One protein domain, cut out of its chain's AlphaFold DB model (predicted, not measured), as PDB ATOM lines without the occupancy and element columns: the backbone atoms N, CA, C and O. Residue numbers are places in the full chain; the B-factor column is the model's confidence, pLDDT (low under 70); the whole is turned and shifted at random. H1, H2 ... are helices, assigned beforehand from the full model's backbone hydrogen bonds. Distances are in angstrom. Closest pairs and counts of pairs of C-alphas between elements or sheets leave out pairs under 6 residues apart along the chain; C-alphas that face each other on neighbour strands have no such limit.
ATOM      1  N   GLU A 938      -3.358 -19.337  -7.523       75.38
ATOM      2  CA  GLU A 938      -4.219 -18.158  -7.385       75.38
ATOM      3  C   GLU A 938      -4.266 -17.641  -5.946       75.38
ATOM      4  O   GLU A 938      -4.227 -16.432  -5.739       75.38
ATOM      5  N   ASN A 939      -4.327 -18.522  -4.939       78.38
ATOM      6  CA  ASN A 939      -4.318 -18.087  -3.541       78.38
ATOM      7  C   ASN A 939      -2.986 -17.447  -3.148       78.38
ATOM      8  O   ASN A 939      -3.000 -16.437  -2.453       78.38
ATOM      9  N   VAL A 940      -1.859 -17.999  -3.611       81.12
ATOM     10  CA  VAL A 940      -0.530 -17.411  -3.382       81.12
ATOM     11  C   VAL A 940      -0.477 -16.005  -3.979       81.12
ATOM     12  O   VAL A 940      -0.106 -15.053  -3.297       81.12
ATOM     13  N   ILE A 941      -0.922 -15.850  -5.228       82.62
ATOM     14  CA  ILE A 941      -0.946 -14.555  -5.920       82.62
ATOM     15  C   ILE A 941      -1.887 -13.574  -5.215       82.62
ATOM     16  O   ILE A 941      -1.510 -12.428  -4.980       82.62
ATOM     17  N   LEU A 942      -3.088 -14.010  -4.832       80.25
ATOM     18  CA  LEU A 942      -4.054 -13.177  -4.114       80.25
ATOM     19  C   LEU A 942      -3.537 -12.746  -2.741       80.25
ATOM     20  O   LEU A 942      -3.711 -11.585  -2.382       80.25
ATOM     21  N   ASP A 943      -2.874 -13.629  -1.993       84.56
ATOM     22  CA  ASP A 943      -2.263 -13.283  -0.708       84.56
ATOM     23  C   ASP A 943      -1.122 -12.267  -0.889       84.56
ATOM     24  O   ASP A 943      -0.997 -11.347  -0.086       84.56
ATOM     25  N   ILE A 944      -0.331 -12.368  -1.966       87.00
ATOM     26  CA  ILE A 944       0.696 -11.370  -2.325       87.00
ATOM     27  C   ILE A 944       0.048 -10.025  -2.688       87.00
ATOM     28  O   ILE A 944       0.509  -8.963  -2.258       87.00
ATOM     29  N   VAL A 945      -1.041 -10.044  -3.458       83.69
ATOM     30  CA  VAL A 945      -1.809  -8.842  -3.810       83.69
ATOM     31  C   VAL A 945      -2.384  -8.190  -2.552       83.69
ATOM     32  O   VAL A 945      -2.247  -6.982  -2.382       83.69
ATOM     33  N   GLN A 946      -2.966  -8.966  -1.640       83.62
ATOM     34  CA  GLN A 946      -3.499  -8.461  -0.372       83.62
ATOM     35  C   GLN A 946      -2.396  -7.930   0.547       83.62
ATOM     36  O   GLN A 946      -2.541  -6.845   1.097       83.62
ATOM     37  N   ALA A 947      -1.269  -8.635   0.665       88.50
ATOM     38  CA  ALA A 947      -0.126  -8.210   1.476       88.50
ATOM     39  C   ALA A 947       0.525  -6.909   0.975       88.50
ATOM     40  O   ALA A 947       1.229  -6.244   1.732       88.50
ATOM     41  N   THR A 948       0.284  -6.542  -0.287       88.00
ATOM     42  CA  THR A 948       0.747  -5.287  -0.900       88.00
ATOM     43  C   THR A 948      -0.364  -4.239  -1.036       88.00
ATOM     44  O   THR A 948      -0.188  -3.259  -1.760       88.00
ATOM     45  N   ASP A 949      -1.514  -4.433  -0.378       83.69
ATOM     46  CA  ASP A 949      -2.711  -3.581  -0.473       83.69
ATOM     47  C   ASP A 949      -3.167  -3.318  -1.923       83.69
ATOM     48  O   ASP A 949      -3.655  -2.242  -2.266       83.69
ATOM     49  N   GLY A 950      -2.956  -4.285  -2.818       79.38
ATOM     50  CA  GLY A 950      -3.273  -4.173  -4.240       79.38
ATOM     51  C   GLY A 950      -2.269  -3.365  -5.067       79.38
ATOM     52  O   GLY A 950      -2.380  -3.352  -6.294       79.38
ATOM     53  N   ARG A 951      -1.248  -2.744  -4.457       82.81
ATOM     54  CA  ARG A 951      -0.276  -1.901  -5.176       82.81
ATOM     55  C   ARG A 951       0.542  -2.649  -6.213       82.81
ATOM     56  O   ARG A 951       0.948  -2.062  -7.208       82.81
ATOM     57  N   ILE A 952       0.761  -3.947  -6.019       83.31
ATOM     58  CA  ILE A 952       1.447  -4.789  -7.004       83.31
ATOM     59  C   ILE A 952       0.732  -4.802  -8.375       83.31
ATOM     60  O   ILE A 952       1.359  -5.068  -9.400       83.31
ATOM     61  N   LEU A 953      -0.563  -4.464  -8.417       77.75
ATOM     62  CA  LEU A 953      -1.355  -4.360  -9.645       77.75
ATOM     63  C   LEU A 953      -1.278  -2.969 -10.305       77.75
ATOM     64  O   LEU A 953      -1.648  -2.832 -11.478       77.75
ATOM     65  N   GLU A 954      -0.774  -1.943  -9.606       76.81
ATOM     66  CA  GLU A 954      -0.614  -0.588 -10.147       76.81
ATOM     67  C   GLU A 954       0.356  -0.608 -11.346       76.81
ATOM     68  O   GLU A 954       1.466  -1.142 -11.271       76.81
ATOM     69  N   GLY A 955      -0.073  -0.045 -12.483       64.56
ATOM     70  CA  GLY A 955       0.720  -0.009 -13.721       64.56
ATOM     71  C   GLY A 955       0.460  -1.141 -14.727       64.56
ATOM     72  O   GLY A 955       1.283  -1.333 -15.618       64.56
ATOM     73  N   GLY A 956      -0.667  -1.860 -14.622       61.78
ATOM     74  CA  GLY A 956      -1.133  -2.798 -15.660       61.78
ATOM     75  C   GLY A 956      -1.019  -4.285 -15.316       61.78
ATOM     76  O   GLY A 956      -0.942  -5.103 -16.227       61.78
ATOM     77  N   GLY A 957      -1.009  -4.646 -14.026       64.94
ATOM     78  CA  GLY A 957      -0.891  -6.044 -13.590       64.94
ATOM     79  C   GLY A 957       0.478  -6.673 -13.888       64.94
ATOM     80  O   GLY A 957       1.449  -5.972 -14.190       64.94
ATOM     81  N   PHE A 958       0.571  -7.992 -13.750       76.56
ATOM     82  CA  PHE A 958       1.732  -8.811 -14.110       76.56
ATOM     83  C   PHE A 958       1.256 -10.112 -14.760       76.56
ATOM     84  O   PHE A 958       0.127 -10.538 -14.523       76.56
ATOM     85  N   ASP A 959       2.105 -10.747 -15.571       74.88
ATOM     86  CA  ASP A 959       1.890 -12.154 -15.900       74.88
ATOM     87  C   ASP A 959       2.175 -12.987 -14.642       74.88
ATOM     88  O   ASP A 959       3.118 -12.703 -13.904       74.88
ATOM     89  N   ASN A 960       1.334 -13.983 -14.357       69.31
ATOM     90  CA  ASN A 960       1.397 -14.798 -13.132       69.31
ATOM     91  C   ASN A 960       2.663 -15.678 -13.041       69.31
ATOM     92  O   ASN A 960       2.717 -16.602 -12.235       69.31
ATOM     93  N   THR A 961       3.679 -15.407 -13.862       79.56
ATOM     94  CA  THR A 961       4.967 -16.087 -13.821       79.56
ATOM     95  C   THR A 961       5.832 -15.521 -12.694       79.56
ATOM     96  O   THR A 961       5.705 -14.339 -12.345       79.56
ATOM     97  N   PRO A 962       6.803 -16.302 -12.183       79.00
ATOM     98  CA  PRO A 962       7.768 -15.801 -11.208       79.00
ATOM     99  C   PRO A 962       8.409 -14.477 -11.648       79.00
ATOM    100  O   PRO A 962       8.518 -13.521 -10.882       79.00
ATOM    101  N   LYS A 963       8.774 -14.380 -12.932       82.81
ATOM    102  CA  LYS A 963       9.433 -13.204 -13.508       82.81
ATOM    103  C   LYS A 963       8.518 -11.977 -13.543       82.81
ATOM    104  O   LYS A 963       8.990 -10.879 -13.239       82.81
ATOM    105  N   GLY A 964       7.249 -12.148 -13.910       82.12
ATOM    106  CA  GLY A 964       6.261 -11.071 -13.928       82.12
ATOM    107  C   GLY A 964       5.967 -10.543 -12.528       82.12
ATOM    108  O   GLY A 964       6.001  -9.328 -12.306       82.12
ATOM    109  N   ILE A 965       5.789 -11.451 -11.567       83.25
ATOM    110  CA  ILE A 965       5.555 -11.117 -10.157       83.25
ATOM    111  C   ILE A 965       6.760 -10.369  -9.572       83.25
ATOM    112  O   ILE A 965       6.589  -9.303  -8.977       83.25
ATOM    113  N   PHE A 966       7.992 -10.840  -9.796       88.56
ATOM    114  CA  PHE A 966       9.189 -10.127  -9.331       88.56
ATOM    115  C   PHE A 966       9.360  -8.755  -9.979       88.56
ATOM    116  O   PHE A 966       9.741  -7.800  -9.301       88.56
ATOM    117  N   ALA A 967       9.064  -8.629 -11.274       85.94
ATOM    118  CA  ALA A 967       9.108  -7.341 -11.954       85.94
ATOM    119  C   ALA A 967       8.094  -6.350 -11.357       85.94
ATOM    120  O   ALA A 967       8.407  -5.167 -11.232       85.94
ATOM    121  N   ALA A 968       6.910  -6.822 -10.951       86.38
ATOM    122  CA  ALA A 968       5.914  -6.001 -10.270       86.38
ATOM    123  C   ALA A 968       6.340  -5.619  -8.846       86.38
ATOM    124  O   ALA A 968       6.285  -4.444  -8.488       86.38
ATOM    125  N   LEU A 969       6.861  -6.567  -8.066       87.88
ATOM    126  CA  LEU A 969       7.426  -6.306  -6.737       87.88
ATOM    127  C   LEU A 969       8.610  -5.319  -6.783       87.88
ATOM    128  O   LEU A 969       8.845  -4.572  -5.833       87.88
ATOM    129  N   GLY A 970       9.340  -5.266  -7.899       87.88
ATOM    130  CA  GLY A 970      10.442  -4.330  -8.127       87.88
ATOM    131  C   GLY A 970      10.037  -2.893  -8.482       87.88
ATOM    132  O   GLY A 970      10.924  -2.047  -8.588       87.88
ATOM    133  N   ARG A 971       8.744  -2.587  -8.674       89.44
ATOM    134  CA  ARG A 971       8.280  -1.245  -9.086       89.44
ATOM    135  C   ARG A 971       8.483  -0.201  -7.985       89.44
ATOM    136  O   ARG A 971       8.339  -0.503  -6.799       89.44
ATOM    137  N   GLU A 972       8.811   1.029  -8.389       84.38
ATOM    138  CA  GLU A 972       9.036   2.154  -7.474       84.38
ATOM    139  C   GLU A 972       7.727   2.695  -6.886       84.38
ATOM    140  O   GLU A 972       6.740   2.914  -7.586       84.38
ATOM    141  N   VAL A 973       7.757   2.960  -5.584       78.81
ATOM    142  CA  VAL A 973       6.716   3.623  -4.794       78.81
ATOM    143  C   VAL A 973       7.353   4.777  -4.001       78.81
ATOM    144  O   VAL A 973       8.577   4.810  -3.858       78.81
ATOM    145  N   PRO A 974       6.577   5.727  -3.435       75.50
ATOM    146  CA  PRO A 974       7.119   6.935  -2.792       75.50
ATOM    147  C   PRO A 974       8.188   6.709  -1.707       75.50
ATOM    148  O   PRO A 974       8.935   7.630  -1.386       75.50
ATOM    149  N   TYR A 975       8.280   5.493  -1.155       72.00
ATOM    150  CA  TYR A 975       9.234   5.107  -0.114       72.00
ATOM    151  C   TYR A 975       9.999   3.806  -0.443       72.00
ATOM    152  O   TYR A 975      10.186   2.962   0.432       72.00
ATOM    153  N   GLY A 976      10.451   3.626  -1.691       84.62
ATOM    154  CA  GLY A 976      11.311   2.506  -2.112       84.62
ATOM    155  C   GLY A 976      10.713   1.695  -3.260       84.62
ATOM    156  O   GLY A 976      10.082   2.252  -4.146       84.62
ATOM    157  N   THR A 977      10.909   0.377  -3.256       88.81
ATOM    158  CA  THR A 977      10.176  -0.545  -4.140       88.81
ATOM    159  C   THR A 977       9.016  -1.183  -3.386       88.81
ATOM    160  O   THR A 977       9.044  -1.218  -2.154       88.81
ATOM    161  N   ILE A 978       8.016  -1.716  -4.095       86.38
ATOM    162  CA  ILE A 978       6.909  -2.471  -3.477       86.38
ATOM    163  C   ILE A 978       7.464  -3.571  -2.561       86.38
ATOM    164  O   ILE A 978       7.079  -3.649  -1.397       86.38
ATOM    165  N   LEU A 979       8.453  -4.333  -3.037       88.50
ATOM    166  CA  LEU A 979       9.126  -5.375  -2.264       88.50
ATOM    167  C   LEU A 979       9.699  -4.853  -0.940       88.50
ATOM    168  O   LEU A 979       9.504  -5.468   0.100       88.50
ATOM    169  N   ARG A 980      10.391  -3.709  -0.964       87.75
ATOM    170  CA  ARG A 980      11.026  -3.141   0.234       87.75
ATOM    171  C   ARG A 980      10.013  -2.504   1.182       87.75
ATOM    172  O   ARG A 980      10.224  -2.509   2.391       87.75
ATOM    173  N   HIS A 981       8.953  -1.911   0.642       88.75
ATOM    174  CA  HIS A 981       7.923  -1.243   1.431       88.75
ATOM    175  C   HIS A 981       7.012  -2.245   2.159       88.75
ATOM    176  O   HIS A 981       6.599  -1.973   3.283       88.75
ATOM    177  N   TYR A 982       6.760  -3.409   1.550       90.44
ATOM    178  CA  TYR A 982       5.873  -4.467   2.056       90.44
ATOM    179  C   TYR A 982       6.616  -5.749   2.482       90.44
ATOM    180  O   TYR A 982       6.020  -6.823   2.534       90.44
ATOM    181  N   ASP A 983       7.905  -5.651   2.819       89.69
ATOM    182  CA  ASP A 983       8.773  -6.793   3.160       89.69
ATOM    183  C   ASP A 983       8.199  -7.667   4.293       89.69
ATOM    184  O   ASP A 983       8.059  -8.880   4.151       89.69
ATOM    185  N   TYR A 984       7.761  -7.041   5.392       89.50
ATOM    186  CA  TYR A 984       7.190  -7.762   6.533       89.50
ATOM    187  C   TYR A 984       5.871  -8.491   6.185       89.50
ATOM    188  O   TYR A 984       5.810  -9.703   6.390       89.50
ATOM    189  N   PRO A 985       4.839  -7.847   5.596       91.19
ATOM    190  CA  PRO A 985       3.650  -8.554   5.106       91.19
ATOM    191  C   PRO A 985       3.949  -9.704   4.135       91.19
ATOM    192  O   PRO A 985       3.360 -10.775   4.260       91.19
ATOM    193  N   LEU A 986       4.885  -9.521   3.199       92.00
ATOM    194  CA  LEU A 986       5.269 -10.559   2.234       92.00
ATOM    195  C   LEU A 986       5.989 -11.744   2.898       92.00
ATOM    196  O   LEU A 986       5.798 -12.884   2.474       92.00
ATOM    197  N   SER A 987       6.761 -11.506   3.963       88.62
ATOM    198  CA  SER A 987       7.390 -12.582   4.745       88.62
ATOM    199  C   SER A 987       6.363 -13.481   5.446       88.62
ATOM    200  O   SER A 987       6.527 -14.698   5.460       88.62
ATOM    201  N   LEU A 988       5.247 -12.913   5.921       87.88
ATOM    202  CA  LEU A 988       4.148 -13.683   6.516       87.88
ATOM    203  C   LEU A 988       3.420 -14.547   5.475       87.88
ATOM    204  O   LEU A 988       2.956 -15.642   5.789       87.88
ATOM    205  N   VAL A 989       3.333 -14.074   4.227       88.19
ATOM    206  CA  VAL A 989       2.803 -14.878   3.116       88.19
ATOM    207  C   VAL A 989       3.743 -16.045   2.805       88.19
ATOM    208  O   VAL A 989       3.275 -17.170   2.668       88.19
ATOM    209  N   ALA A 990       5.058 -15.816   2.756       86.94
ATOM    210  CA  ALA A 990       6.039 -16.890   2.581       86.94
ATOM    211  C   ALA A 990       5.935 -17.955   3.688       86.94
ATOM    212  O   ALA A 990       5.810 -19.145   3.388       86.94
ATOM    213  N   GLU A 991       5.863 -17.522   4.950       84.19
ATOM    214  CA  GLU A 991       5.720 -18.406   6.110       84.19
ATOM    215  C   GLU A 991       4.421 -19.227   6.054       84.19
ATOM    216  O   GLU A 991       4.446 -20.439   6.278       84.19
ATOM    217  N   LYS A 992       3.295 -18.606   5.666       82.12
ATOM    218  CA  LYS A 992       1.995 -19.284   5.485       82.12
ATOM    219  C   LYS A 992       2.087 -20.487   4.540       82.12
ATOM    220  O   LYS A 992       1.379 -21.474   4.744       82.12
ATOM    221  N   TYR A 993       2.948 -20.413   3.526       82.56
ATOM    222  CA  TYR A 993       3.161 -21.472   2.537       82.56
ATOM    223  C   TYR A 993       4.394 -22.347   2.816       82.56
ATOM    224  O   TYR A 993       4.693 -23.232   2.017       82.56
ATOM    225  N   GLY A 994       5.074 -22.152   3.951       81.12
ATOM    226  CA  GLY A 994       6.218 -22.962   4.376       81.12
ATOM    227  C   GLY A 994       7.552 -22.587   3.725       81.12
ATOM    228  O   GLY A 994       8.453 -23.422   3.688       81.12
ATOM    229  N   TYR A 995       7.688 -21.361   3.213       85.38
ATOM    230  CA  TYR A 995       8.919 -20.851   2.606       85.38
ATOM    231  C   TYR A 995       9.613 -19.848   3.529       85.38
ATOM    232  O   TYR A 995       8.960 -19.057   4.206       85.38
ATOM    233  N   GLU A 996      10.949 -19.849   3.528       78.44
ATOM    234  CA  GLU A 996      11.747 -18.936   4.360       78.44
ATOM    235  C   GLU A 996      11.642 -17.477   3.902       78.44
ATOM    236  O   GLU A 996      11.805 -16.555   4.700       78.44
ATOM    237  N   ASN A 997      11.390 -17.246   2.611       85.94
ATOM    238  CA  ASN A 997      11.259 -15.910   2.048       85.94
ATOM    239  C   ASN A 997      10.368 -15.901   0.795       85.94
ATOM    240  O   ASN A 997      10.072 -16.933   0.189       85.94
ATOM    241  N   ILE A 998       9.952 -14.697   0.394       89.25
ATOM    242  CA  ILE A 998       9.048 -14.495  -0.743       89.25
ATOM    243  C   ILE A 998       9.679 -14.876  -2.089       89.25
ATOM    244  O   ILE A 998       8.952 -15.216  -3.018       89.25
ATOM    245  N   PHE A 999      11.012 -14.849  -2.212       84.94
ATOM    246  CA  PHE A 999      11.676 -15.232  -3.456       84.94
ATOM    247  C   PHE A 999      11.540 -16.725  -3.719       84.94
ATOM    248  O   PHE A 999      11.223 -17.113  -4.840       84.94
ATOM    249  N   ASP A1000      11.730 -17.553  -2.696       84.00
ATOM    250  CA  ASP A1000      11.593 -19.000  -2.844       84.00
ATOM    251  C   ASP A1000      10.139 -19.379  -3.146       84.00
ATOM    252  O   ASP A1000       9.892 -20.136  -4.082       84.00
ATOM    253  N   LEU A1001       9.173 -18.759  -2.453       86.12
ATOM    254  CA  LEU A1001       7.744 -18.968  -2.719       86.12
ATOM    255  C   LEU A1001       7.351 -18.581  -4.155       86.12
ATOM    256  O   LEU A1001       6.645 -19.331  -4.822       86.12
ATOM    257  N   VAL A1002       7.789 -17.413  -4.639       86.81
ATOM    258  CA  VAL A1002       7.441 -16.937  -5.990       86.81
ATOM    259  C   VAL A1002       8.166 -17.739  -7.074       86.81
ATOM    260  O   VAL A1002       7.573 -18.000  -8.116       86.81
ATOM    261  N   ASN A1003       9.412 -18.170  -6.850       85.31
ATOM    262  CA  ASN A1003      10.123 -19.053  -7.785       85.31
ATOM    263  C   ASN A1003       9.458 -20.429  -7.907       85.31
ATOM    264  O   ASN A1003       9.443 -20.999  -8.995       85.31
ATOM    265  N   ASP A1004       8.893 -20.935  -6.813       84.81
ATOM    266  CA  ASP A1004       8.202 -22.221  -6.768       84.81
ATOM    267  C   ASP A1004       6.684 -22.101  -7.000       84.81
ATOM    268  O   ASP A1004       5.952 -23.067  -6.780       84.81
ATOM    269  N   ILE A1005       6.181 -20.955  -7.475       77.12
ATOM    270  CA  ILE A1005       4.736 -20.741  -7.644       77.12
ATOM    271  C   ILE A1005       4.097 -21.754  -8.609       77.12
ATOM    272  O   ILE A1005       2.973 -22.201  -8.381       77.12
ATOM    273  N   ASP A1006       4.859 -22.218  -9.605       73.19
ATOM    274  CA  ASP A1006       4.450 -23.245 -10.571       73.19
ATOM    275  C   ASP A1006       4.294 -24.644  -9.937       73.19
ATOM    276  O   ASP A1006       3.689 -25.538 -10.529       73.19
ATOM    277  N   ARG A1007       4.806 -24.863  -8.714       75.81
ATOM    278  CA  ARG A1007       4.578 -26.108  -7.955       75.81
ATOM    279  C   ARG A1007       3.167 -26.186  -7.377       75.81
ATOM    280  O   ARG A1007       2.723 -27.269  -6.986       75.81
ATOM    281  N   PHE A1008       2.449 -25.067  -7.308       73.50
ATOM    282  CA  PHE A1008       1.077 -25.035  -6.823       73.50
ATOM    283  C   PHE A1008       0.105 -25.270  -7.981       73.50
ATOM    284  O   PHE A1008      -0.064 -24.418  -8.846       73.50
ATOM    285  N   LYS A1009      -0.602 -26.408  -7.972       73.31
ATOM    286  CA  LYS A1009      -1.712 -26.642  -8.913       73.31
ATOM    287  C   LYS A1009      -2.785 -25.553  -8.761       73.31
ATOM    288  O   LYS A1009      -3.121 -25.189  -7.624       73.31
TER     289      LYS A1009
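This is residues 938 to 1009 of the 1238 residues of an uncharacterized protein of Bacteroides eggerthii (UniProt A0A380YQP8). Four short helices, H2, H3, H4 and H5, make a rough four-sided ring, and H1 covers one side of it, side by side with H4. The ring is loosely made at H3, and a loop round Pro 974 and the last residues, ending at Lys 1009, lie at opposite ends of the longest axis. The printed part has 72 residues with five named helices, H1 to H5 in order, and no named strand; the class is all helix. It is compact, with a radius of gyration of the C-alphas of 11.1 A and spans of 33 by 23 by 16 A.

H1, residues 938 to 947, begins at C-alpha 938 (-4.219, -18.158, -7.385) and is 13.9 A long. H2 is residues 962 to 969, 10.5 A. H3 is residues 978 to 981. H4, residues 983 to 992, is 14.4 A long. H5, residues 998 to 1003, ends at C-alpha 1003 (10.123, -19.053, -7.785).

H1 touches H4 at a shallow tilt of 32 degrees, opposite ways; their closest C-alphas, of Ala 947 and Pro 985, are 5.2 A apart. H4 touches H5 at a steep tilt of 60 degrees, the same way, closest at the C-alphas of Ala 990 and Ile 998, 5.1 A. H5 touches H2, opposite ways, at a shallow tilt of 33 degrees, only just short of steep; the C-alphas of Pro 962 and Asn 1003 are closest, 5.3 A. H2 and H3 only just touch, with 3 pairs of C-alphas within 8 A, and only at the corner by their link, closest at Leu 969 and Leu 979, 4.9 A between C-alphas. H1 and H5 are near each other; H2 and H4 are apart. Every O i to N i+4 pair is within hydrogen-bond range in H1, H2, H4 and H5; H3 is too short for one.

The C-alphas farthest apart, of Pro 974 and Lys 1009, are 35.3 A apart. The printed part has no cut. The link from H1 to H2 is long, 14 residues, and holds the residues with pLDDT under 70: 955 to 957 and 960.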